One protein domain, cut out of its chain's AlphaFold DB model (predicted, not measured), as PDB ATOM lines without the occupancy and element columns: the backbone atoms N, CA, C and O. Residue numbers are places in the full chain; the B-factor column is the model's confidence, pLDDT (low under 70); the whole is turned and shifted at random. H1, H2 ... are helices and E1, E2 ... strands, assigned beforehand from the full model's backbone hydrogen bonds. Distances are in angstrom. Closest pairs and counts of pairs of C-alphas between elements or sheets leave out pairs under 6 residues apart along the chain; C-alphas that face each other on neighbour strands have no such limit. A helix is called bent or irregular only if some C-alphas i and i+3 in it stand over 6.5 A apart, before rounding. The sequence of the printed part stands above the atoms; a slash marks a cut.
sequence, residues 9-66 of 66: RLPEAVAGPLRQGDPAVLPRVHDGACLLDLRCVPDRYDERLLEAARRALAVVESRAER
ATOM      1  N   ARG A   9     -41.736 -31.700  27.573       97.75
ATOM      2  CA  ARG A   9     -43.050 -31.368  27.016       97.75
ATOM      3  C   ARG A   9     -42.954 -30.114  26.153       97.75
ATOM      4  O   ARG A   9     -42.588 -29.054  26.650       97.75
ATOM      5  N   LEU A  10     -43.341 -30.230  24.888       98.12
ATOM      6  CA  LEU A  10     -43.436 -29.142  23.914       98.12
ATOM      7  C   LEU A  10     -44.882 -29.024  23.389       98.12
ATOM      8  O   LEU A  10     -45.650 -29.990  23.498       98.12
ATOM      9  N   PRO A  11     -45.276 -27.880  22.795       98.00
ATOM     10  CA  PRO A  11     -46.564 -27.761  22.110       98.00
ATOM     11  C   PRO A  11     -46.743 -28.852  21.042       98.00
ATOM     12  O   PRO A  11     -45.797 -29.175  20.323       98.00
ATOM     13  N   GLU A  12     -47.948 -29.415  20.902       98.38
ATOM     14  CA  GLU A  12     -48.231 -30.509  19.952       98.38
ATOM     15  C   GLU A  12     -47.796 -30.190  18.513       98.38
ATOM     16  O   GLU A  12     -47.201 -31.035  17.840       98.38
ATOM     17  N   ALA A  13     -48.009 -28.946  18.073       98.25
ATOM     18  CA  ALA A  13     -47.677 -28.479  16.727       98.25
ATOM     19  C   ALA A  13     -46.186 -28.625  16.366       98.25
ATOM     20  O   ALA A  13     -45.849 -28.697  15.184       98.25
ATOM     21  N   VAL A  14     -45.295 -28.722  17.360       98.56
ATOM     22  CA  VAL A  14     -43.846 -28.903  17.170       98.56
ATOM     23  C   VAL A  14     -43.512 -30.291  16.600       98.56
ATOM     24  O   VAL A  14     -42.483 -30.459  15.947       98.56
ATOM     25  N   ALA A  15     -44.388 -31.288  16.772       98.50
ATOM     26  CA  ALA A  15     -44.136 -32.652  16.307       98.50
ATOM     27  C   ALA A  15     -43.970 -32.754  14.779       98.50
ATOM     28  O   ALA A  15     -43.158 -33.541  14.300       98.50
ATOM     29  N   GLY A  16     -44.720 -31.961  14.009       98.38
ATOM     30  CA  GLY A  16     -44.614 -31.927  12.548       98.38
ATOM     31  C   GLY A  16     -43.240 -31.437  12.072       98.38
ATOM     32  O   GLY A  16     -42.546 -32.197  11.395       98.38
ATOM     33  N   PRO A  17     -42.819 -30.214  12.447       98.56
ATOM     34  CA  PRO A  17     -41.496 -29.690  12.121       98.56
ATOM     35  C   PRO A  17     -40.341 -30.588  12.584       98.56
ATOM     36  O   PRO A  17     -39.389 -30.762  11.834       98.56
ATOM     37  N   LEU A  18     -40.438 -31.222  13.761       98.56
ATOM     38  CA  LEU A  18     -39.424 -32.181  14.225       98.56
ATOM     39  C   LEU A  18     -39.291 -33.404  13.304       98.56
ATOM     40  O   LEU A  18     -38.175 -33.800  12.971       98.56
ATOM     41  N   ARG A  19     -40.414 -33.984  12.860       98.62
ATOM     42  CA  ARG A  19     -40.420 -35.154  11.959       98.62
ATOM     43  C   ARG A  19     -39.903 -34.834  10.558       98.62
ATOM     44  O   ARG A  19     -39.436 -35.736   9.876       98.62
ATOM     45  N   GLN A  20     -40.036 -33.580  10.129       98.25
ATOM     46  CA  GLN A  20     -39.635 -33.106   8.799       98.25
ATOM     47  C   GLN A  20     -38.244 -32.453   8.786       98.25
ATOM     48  O   GLN A  20     -37.757 -32.095   7.717       98.25
ATOM     49  N   GLY A  21     -37.629 -32.255   9.955       96.69
ATOM     50  CA  GLY A  21     -36.291 -31.686  10.074       96.69
ATOM     51  C   GLY A  21     -35.191 -32.640   9.606       96.69
ATOM     52  O   GLY A  21     -35.429 -33.826   9.383       96.69
ATOM     53  N   ASP A  22     -33.972 -32.111   9.505       95.44
ATOM     54  CA  ASP A  22     -32.758 -32.886   9.246       95.44
ATOM     55  C   ASP A  22     -31.736 -32.656  10.384       95.44
ATOM     56  O   ASP A  22     -31.304 -31.514  10.597       95.44
ATOM     57  N   PRO A  23     -31.395 -33.686  11.186       93.56
ATOM     58  CA  PRO A  23     -31.983 -35.027  11.168       93.56
ATOM     59  C   PRO A  23     -33.444 -35.023  11.644       93.56
ATOM     60  O   PRO A  23     -33.851 -34.175  12.443       93.56
ATOM     61  N   ALA A  24     -34.218 -36.015  11.199       97.19
ATOM     62  CA  ALA A  24     -35.586 -36.199  11.668       97.19
ATOM     63  C   ALA A  24     -35.600 -36.650  13.136       97.19
ATOM     64  O   ALA A  24     -34.897 -37.585  13.528       97.19
ATOM     65  N   VAL A  25     -36.452 -36.015  13.939       98.25
ATOM     66  CA  VAL A  25     -36.714 -36.394  15.330       98.25
ATOM     67  C   VAL A  25     -38.137 -36.931  15.415       98.25
ATOM     68  O   VAL A  25     -39.078 -36.300  14.933       98.25
ATOM     69  N   LEU A  26     -38.309 -38.100  16.034       97.88
ATOM     70  CA  LEU A  26     -39.598 -38.788  16.143       97.88
ATOM     71  C   LEU A  26     -40.147 -38.687  17.578       97.88
ATOM     72  O   LEU A  26     -39.994 -39.627  18.358       97.88
ATOM     73  N   PRO A  27     -40.780 -37.560  17.959       97.81
ATOM     74  CA  PRO A  27     -41.406 -37.429  19.268       97.81
ATOM     75  C   PRO A  27     -42.680 -38.273  19.365       97.81
ATOM     76  O   PRO A  27     -43.380 -38.513  18.369       97.81
ATOM     77  N   ARG A  28     -43.057 -38.616  20.599       97.12
ATOM     78  CA  ARG A  28     -44.398 -39.125  20.904       97.12
ATOM     79  C   ARG A  28     -45.361 -37.947  21.029       97.12
ATOM     80  O   ARG A  28     -45.035 -36.962  21.675       97.12
ATOM     81  N   VAL A  29     -46.557 -38.058  20.458       98.12
ATOM     82  CA  VAL A  29     -47.656 -37.122  20.744       98.12
ATOM     83  C   VAL A  29     -48.642 -37.805  21.681       98.12
ATOM     84  O   VAL A  29     -49.015 -38.955  21.451       98.12
ATOM     85  N   HIS A  30     -49.010 -37.127  22.762       96.38
ATOM     86  CA  HIS A  30     -49.958 -37.625  23.754       96.38
ATOM     87  C   HIS A  30     -50.563 -36.455  24.525       96.38
ATOM     88  O   HIS A  30     -49.838 -35.525  24.871       96.38
ATOM     89  N   ASP A  31     -51.871 -36.507  24.781       95.44
ATOM     90  CA  ASP A  31     -52.619 -35.526  25.580       95.44
ATOM     91  C   ASP A  31     -52.310 -34.063  25.220       95.44
ATOM     92  O   ASP A  31     -51.973 -33.233  26.068       95.44
ATOM     93  N   GLY A  32     -52.381 -33.743  23.924       97.19
ATOM     94  CA  GLY A  32     -52.173 -32.378  23.438       97.19
ATOM     95  C   GLY A  32     -50.720 -31.897  23.489       97.19
ATOM     96  O   GLY A  32     -50.465 -30.691  23.470       97.19
ATOM     97  N   ALA A  33     -49.751 -32.807  23.631       97.94
ATOM     98  CA  ALA A  33     -48.344 -32.458  23.766       97.94
ATOM     99  C   ALA A  33     -47.423 -33.303  22.887       97.94
ATOM    100  O   ALA A  33     -47.617 -34.505  22.706       97.94
ATOM    101  N   CYS A  34     -46.366 -32.658  22.401       98.44
ATOM    102  CA  CYS A  34     -45.209 -33.297  21.799       98.44
ATOM    103  C   CYS A  34     -44.205 -33.630  22.915       98.44
ATOM    104  O   CYS A  34     -43.815 -32.748  23.680       98.44
ATOM    105  N   LEU A  35     -43.815 -34.897  23.039       97.88
ATOM    106  CA  LEU A  35     -42.969 -35.410  24.114       97.88
ATOM    107  C   LEU A  35     -41.644 -35.929  23.550       97.88
ATOM    108  O   LEU A  35     -41.629 -36.838  22.712       97.88
ATOM    109  N   LEU A  36     -40.543 -35.376  24.059       97.44
ATOM    110  CA  LEU A  36     -39.183 -35.842  23.794       97.44
ATOM    111  C   LEU A  36     -38.642 -36.589  25.014       97.44
ATOM    112  O   LEU A  36     -38.338 -35.979  26.039       97.44
ATOM    113  N   ASP A  37     -38.525 -37.910  24.906       95.62
ATOM    114  CA  ASP A  37     -37.852 -38.735  25.912       95.62
ATOM    115  C   ASP A  37     -36.364 -38.848  25.553       95.62
ATOM    116  O   ASP A  37     -35.996 -39.550  24.609       95.62
ATOM    117  N   LEU A  38     -35.508 -38.138  26.292       93.69
ATOM    118  CA  LEU A  38     -34.064 -38.110  26.025       93.69
ATOM    119  C   LEU A  38     -33.411 -39.478  26.250       93.69
ATOM    120  O   LEU A  38     -32.383 -39.774  25.655       93.69
ATOM    121  N   ARG A  39     -34.032 -40.363  27.040       92.19
ATOM    122  CA  ARG A  39     -33.505 -41.711  27.307       92.19
ATOM    123  C   ARG A  39     -33.594 -42.625  26.084       92.19
ATOM    124  O   ARG A  39     -32.960 -43.676  26.064       92.19
ATOM    125  N   CYS A  40     -34.381 -42.251  25.074       93.31
ATOM    126  CA  CYS A  40     -34.510 -42.989  23.818       93.31
ATOM    127  C   CYS A  40     -33.386 -42.682  22.815       93.31
ATOM    128  O   CYS A  40     -33.359 -43.283  21.740       93.31
ATOM    129  N   VAL A  41     -32.481 -41.753  23.131       92.88
ATOM    130  CA  VAL A  41     -31.416 -41.292  22.236       92.88
ATOM    131  C   VAL A  41     -30.078 -41.319  22.991       92.88
ATOM    132  O   VAL A  41     -30.046 -41.009  24.176       92.88
ATOM    133  N   PRO A  42     -28.957 -41.701  22.351       96.25
ATOM    134  CA  PRO A  42     -27.642 -41.552  22.970       96.25
ATOM    135  C   PRO A  42     -27.297 -40.087  23.285       96.25
ATOM    136  O   PRO A  42     -27.458 -39.225  22.422       96.25
ATOM    137  N   ASP A  43     -26.728 -39.851  24.466       96.44
ATOM    138  CA  ASP A  43     -26.299 -38.548  25.012       96.44
ATOM    139  C   ASP A  43     -25.459 -37.682  24.054       96.44
ATOM    140  O   ASP A  43     -25.623 -36.467  23.978       96.44
ATOM    141  N   ARG A  44     -24.603 -38.296  23.229       97.56
ATOM    142  CA  ARG A  44     -23.812 -37.599  22.195       97.56
ATOM    143  C   ARG A  44     -24.651 -36.804  21.183       97.56
ATOM    144  O   ARG A  44     -24.088 -36.046  20.395       97.56
ATOM    145  N   TYR A  45     -25.965 -37.027  21.132       96.94
ATOM    146  CA  TYR A  45     -26.884 -36.306  20.256       96.94
ATOM    147  C   TYR A  45     -27.653 -35.186  20.957       96.94
ATOM    148  O   TYR A  45     -28.415 -34.506  20.271       96.94
ATOM    149  N   ASP A  46     -27.447 -34.946  22.254       96.50
ATOM    150  CA  ASP A  46     -28.199 -33.945  23.023       96.50
ATOM    151  C   ASP A  46     -28.147 -32.558  22.376       96.50
ATOM    152  O   ASP A  46     -29.187 -31.937  22.158       96.50
ATOM    153  N   GLU A  47     -26.965 -32.106  21.948       97.50
ATOM    154  CA  GLU A  47     -26.811 -30.817  21.258       97.50
ATOM    155  C   GLU A  47     -27.579 -30.765  19.930       97.50
ATOM    156  O   GLU A  47     -28.253 -29.782  19.621       97.50
ATOM    157  N   ARG A  48     -27.551 -31.855  19.150       97.06
ATOM    158  CA  ARG A  48     -28.291 -31.928  17.878       97.06
ATOM    159  C   ARG A  48     -29.799 -31.935  18.109       97.06
ATOM    160  O   ARG A  48     -30.543 -31.320  17.347       97.06
ATOM    161  N   LEU A  49     -30.250 -32.629  19.151       97.56
ATOM    162  CA  LEU A  49     -31.656 -32.704  19.525       97.56
ATOM    163  C   LEU A  49     -32.164 -31.353  20.042       97.56
ATOM    164  O   LEU A  49     -33.256 -30.927  19.666       97.56
ATOM    165  N   LEU A  50     -31.357 -30.652  20.839       97.75
ATOM    166  CA  LEU A  50     -31.645 -29.301  21.302       97.75
ATOM    167  C   LEU A  50     -31.763 -28.321  20.130       97.75
ATOM    168  O   LEU A  50     -32.703 -27.525  20.082       97.75
ATOM    169  N   GLU A  51     -30.850 -28.393  19.162       98.31
ATOM    170  CA  GLU A  51     -30.903 -27.555  17.965       98.31
ATOM    171  C   GLU A  51     -32.156 -27.843  17.121       98.31
ATOM    172  O   GLU A  51     -32.867 -26.915  16.729       98.31
ATOM    173  N   ALA A  52     -32.489 -29.121  16.903       98.31
ATOM    174  CA  ALA A  52     -33.711 -29.518  16.208       98.31
ATOM    175  C   ALA A  52     -34.975 -29.013  16.926       98.31
ATOM    176  O   ALA A  52     -35.876 -28.480  16.276       98.31
ATOM    177  N   ALA A  53     -35.022 -29.109  18.260       97.94
ATOM    178  CA  ALA A  53     -36.126 -28.597  19.068       97.94
ATOM    179  C   ALA A  53     -36.272 -27.074  18.953       97.94
ATOM    180  O   ALA A  53     -37.378 -26.588  18.720       97.94
ATOM    181  N   ARG A  54     -35.168 -26.321  19.035       98.19
ATOM    182  CA  ARG A  54     -35.168 -24.858  18.855       98.19
ATOM    183  C   ARG A  54     -35.654 -24.450  17.466       98.19
ATOM    184  O   ARG A  54     -36.519 -23.585  17.357       98.19
ATOM    185  N   ARG A  55     -35.154 -25.096  16.405       98.44
ATOM    186  CA  ARG A  55     -35.609 -24.834  15.027       98.44
ATOM    187  C   ARG A  55     -37.101 -25.120  14.864       98.44
ATOM    188  O   ARG A  55     -37.822 -24.321  14.275       98.44
ATOM    189  N   ALA A  56     -37.574 -26.242  15.402       98.31
ATOM    190  CA  ALA A  56     -38.977 -26.626  15.325       98.31
ATOM    191  C   ALA A  56     -39.899 -25.662  16.094       98.31
ATOM    192  O   ALA A  56     -40.986 -25.354  15.606       98.31
ATOM    193  N   LEU A  57     -39.460 -25.151  17.250       98.12
ATOM    194  CA  LEU A  57     -40.174 -24.119  18.009       98.12
ATOM    195  C   LEU A  57     -40.308 -22.823  17.205       98.12
ATOM    196  O   LEU A  57     -41.430 -22.370  16.999       98.12
ATOM    197  N   ALA A  58     -39.213 -22.317  16.631       97.94
ATOM    198  CA  ALA A  58     -39.241 -21.110  15.800       97.94
ATOM    199  C   ALA A  58     -40.186 -21.242  14.584       97.94
ATOM    200  O   ALA A  58     -40.874 -20.294  14.191       97.94
ATOM    201  N   VAL A  59     -40.279 -22.438  13.987       96.88
ATOM    202  CA  VAL A  59     -41.239 -22.714  12.900       96.88
ATOM    203  C   VAL A  59     -42.685 -22.603  13.382       96.88
ATOM    204  O   VAL A  59     -43.530 -22.104  12.644       96.88
ATOM    205  N   VAL A  60     -42.996 -23.077  14.588       96.88
ATOM    206  CA  VAL A  60     -44.354 -22.992  15.147       96.88
ATOM    207  C   VAL A  60     -44.690 -21.558  15.549       96.88
ATOM    208  O   VAL A  60     -45.774 -21.085  15.219       96.88
ATOM    209  N   GLU A  61     -43.758 -20.853  16.183       94.88
ATOM    210  CA  GLU A  61     -43.922 -19.453  16.598       94.88
ATOM    211  C   GLU A  61     -44.197 -18.549  15.388       94.88
ATOM    212  O   GLU A  61     -45.232 -17.889  15.332       94.88
ATOM    213  N   SER A  62     -43.389 -18.654  14.327       92.69
ATOM    214  CA  SER A  62     -43.601 -17.887  13.084       92.69
ATOM    215  C   SER A  62     -44.892 -18.233  12.325       92.69
ATOM    216  O   SER A  62     -45.254 -17.570  11.351       92.69
ATOM    217  N   ARG A  63     -45.576 -19.330  12.669       90.12
ATOM    218  CA  ARG A  63     -46.902 -19.666  12.123       90.12
ATOM    219  C   ARG A  63     -48.030 -19.095  12.970       90.12
ATOM    220  O   ARG A  63     -49.079 -18.832  12.409       90.12
ATOM    221  N   ALA A  64     -47.817 -18.924  14.272       81.62
ATOM    222  CA  ALA A  64     -48.792 -18.311  15.167       81.62
ATOM    223  C   ALA A  64     -48.879 -16.785  14.982       81.62
ATOM    224  O   ALA A  64     -49.908 -16.191  15.278       81.62
ATOM    225  N   GLU A  65     -47.804 -16.164  14.492       80.31
ATOM    226  CA  GLU A  65     -47.720 -14.725  14.200       80.31
ATOM    227  C   GLU A  65     -48.317 -14.321  12.835       80.31
ATOM    228  O   GLU A  65     -48.365 -13.132  12.521       80.31
ATOM    229  N   ARG A  66     -48.737 -15.292  12.015       69.31
ATOM    230  CA  ARG A  66     -49.381 -15.082  10.707       69.31
ATOM    231  C   ARG A  66     -50.887 -15.242  10.809       69.31
ATOM    232  O   ARG A  66     -51.580 -14.441  10.146       69.31
TER     233      ARG A  66
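AT A GLANCE: This is residues 9 to 66 of the 66 residues of an uncharacterized protein of Tetrasphaera japonica T1-X7 (UniProt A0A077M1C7). A long helix, H2, makes the longest axis, and a short helix, H1, crosses it and packs on a small antiparallel sheet, E1 E3 E2. The printed part has 58 residues with named elements in the order E1, H1, E2, E3, H2, class mixed. It is compact, radius of gyration of the C-alphas 11.1 A, spanning 36 by 24 by 15 A.

HOW THE PARTS SIT: From E1, residues 9 to 11, look across to its antiparallel neighbour E3, residues 33 to 36: N 10 and O 34 are 2.8 A apart. E3 forms a hairpin with E2, residues 28 to 30; N 35 and O 28 are 2.8 A apart. H1, residues 12 to 20, is on the sheet, over E3; their closest C-alphas, Glu 12 and Ala 33, are 4.3 A apart. E1, H1 and E2 make a split strand-helix-strand unit, two strands running the same way with E3 between them, its crossover right-handed. H2, residues 43 to 64, touches H1 with residues 52 to 60 alone, closest C-alphas Pro 17 and Ala 56, 5.1 A, at a steep tilt of 62 degrees; it only grazes the sheet. O i to N i+4 pairs are within hydrogen-bond range in 3 of 5 for H1, 16 of 18 for H2.

IN THESE COORDINATES: Find C-alpha 9 at (-43.050, -31.368, 27.016), where E1 begins. H2 runs 31.8 A to C-alpha 64 at (-48.792, -18.311, 15.167); it is irregular, C-alphas 44 and 47 being 7.5 A apart.

THE WHOLE: The two C-alphas farthest apart, Pro 42 and Arg 66, stand 36.4 A apart. The printed part has no cut and no long link; residue 66 alone is under 70 in pLDDT.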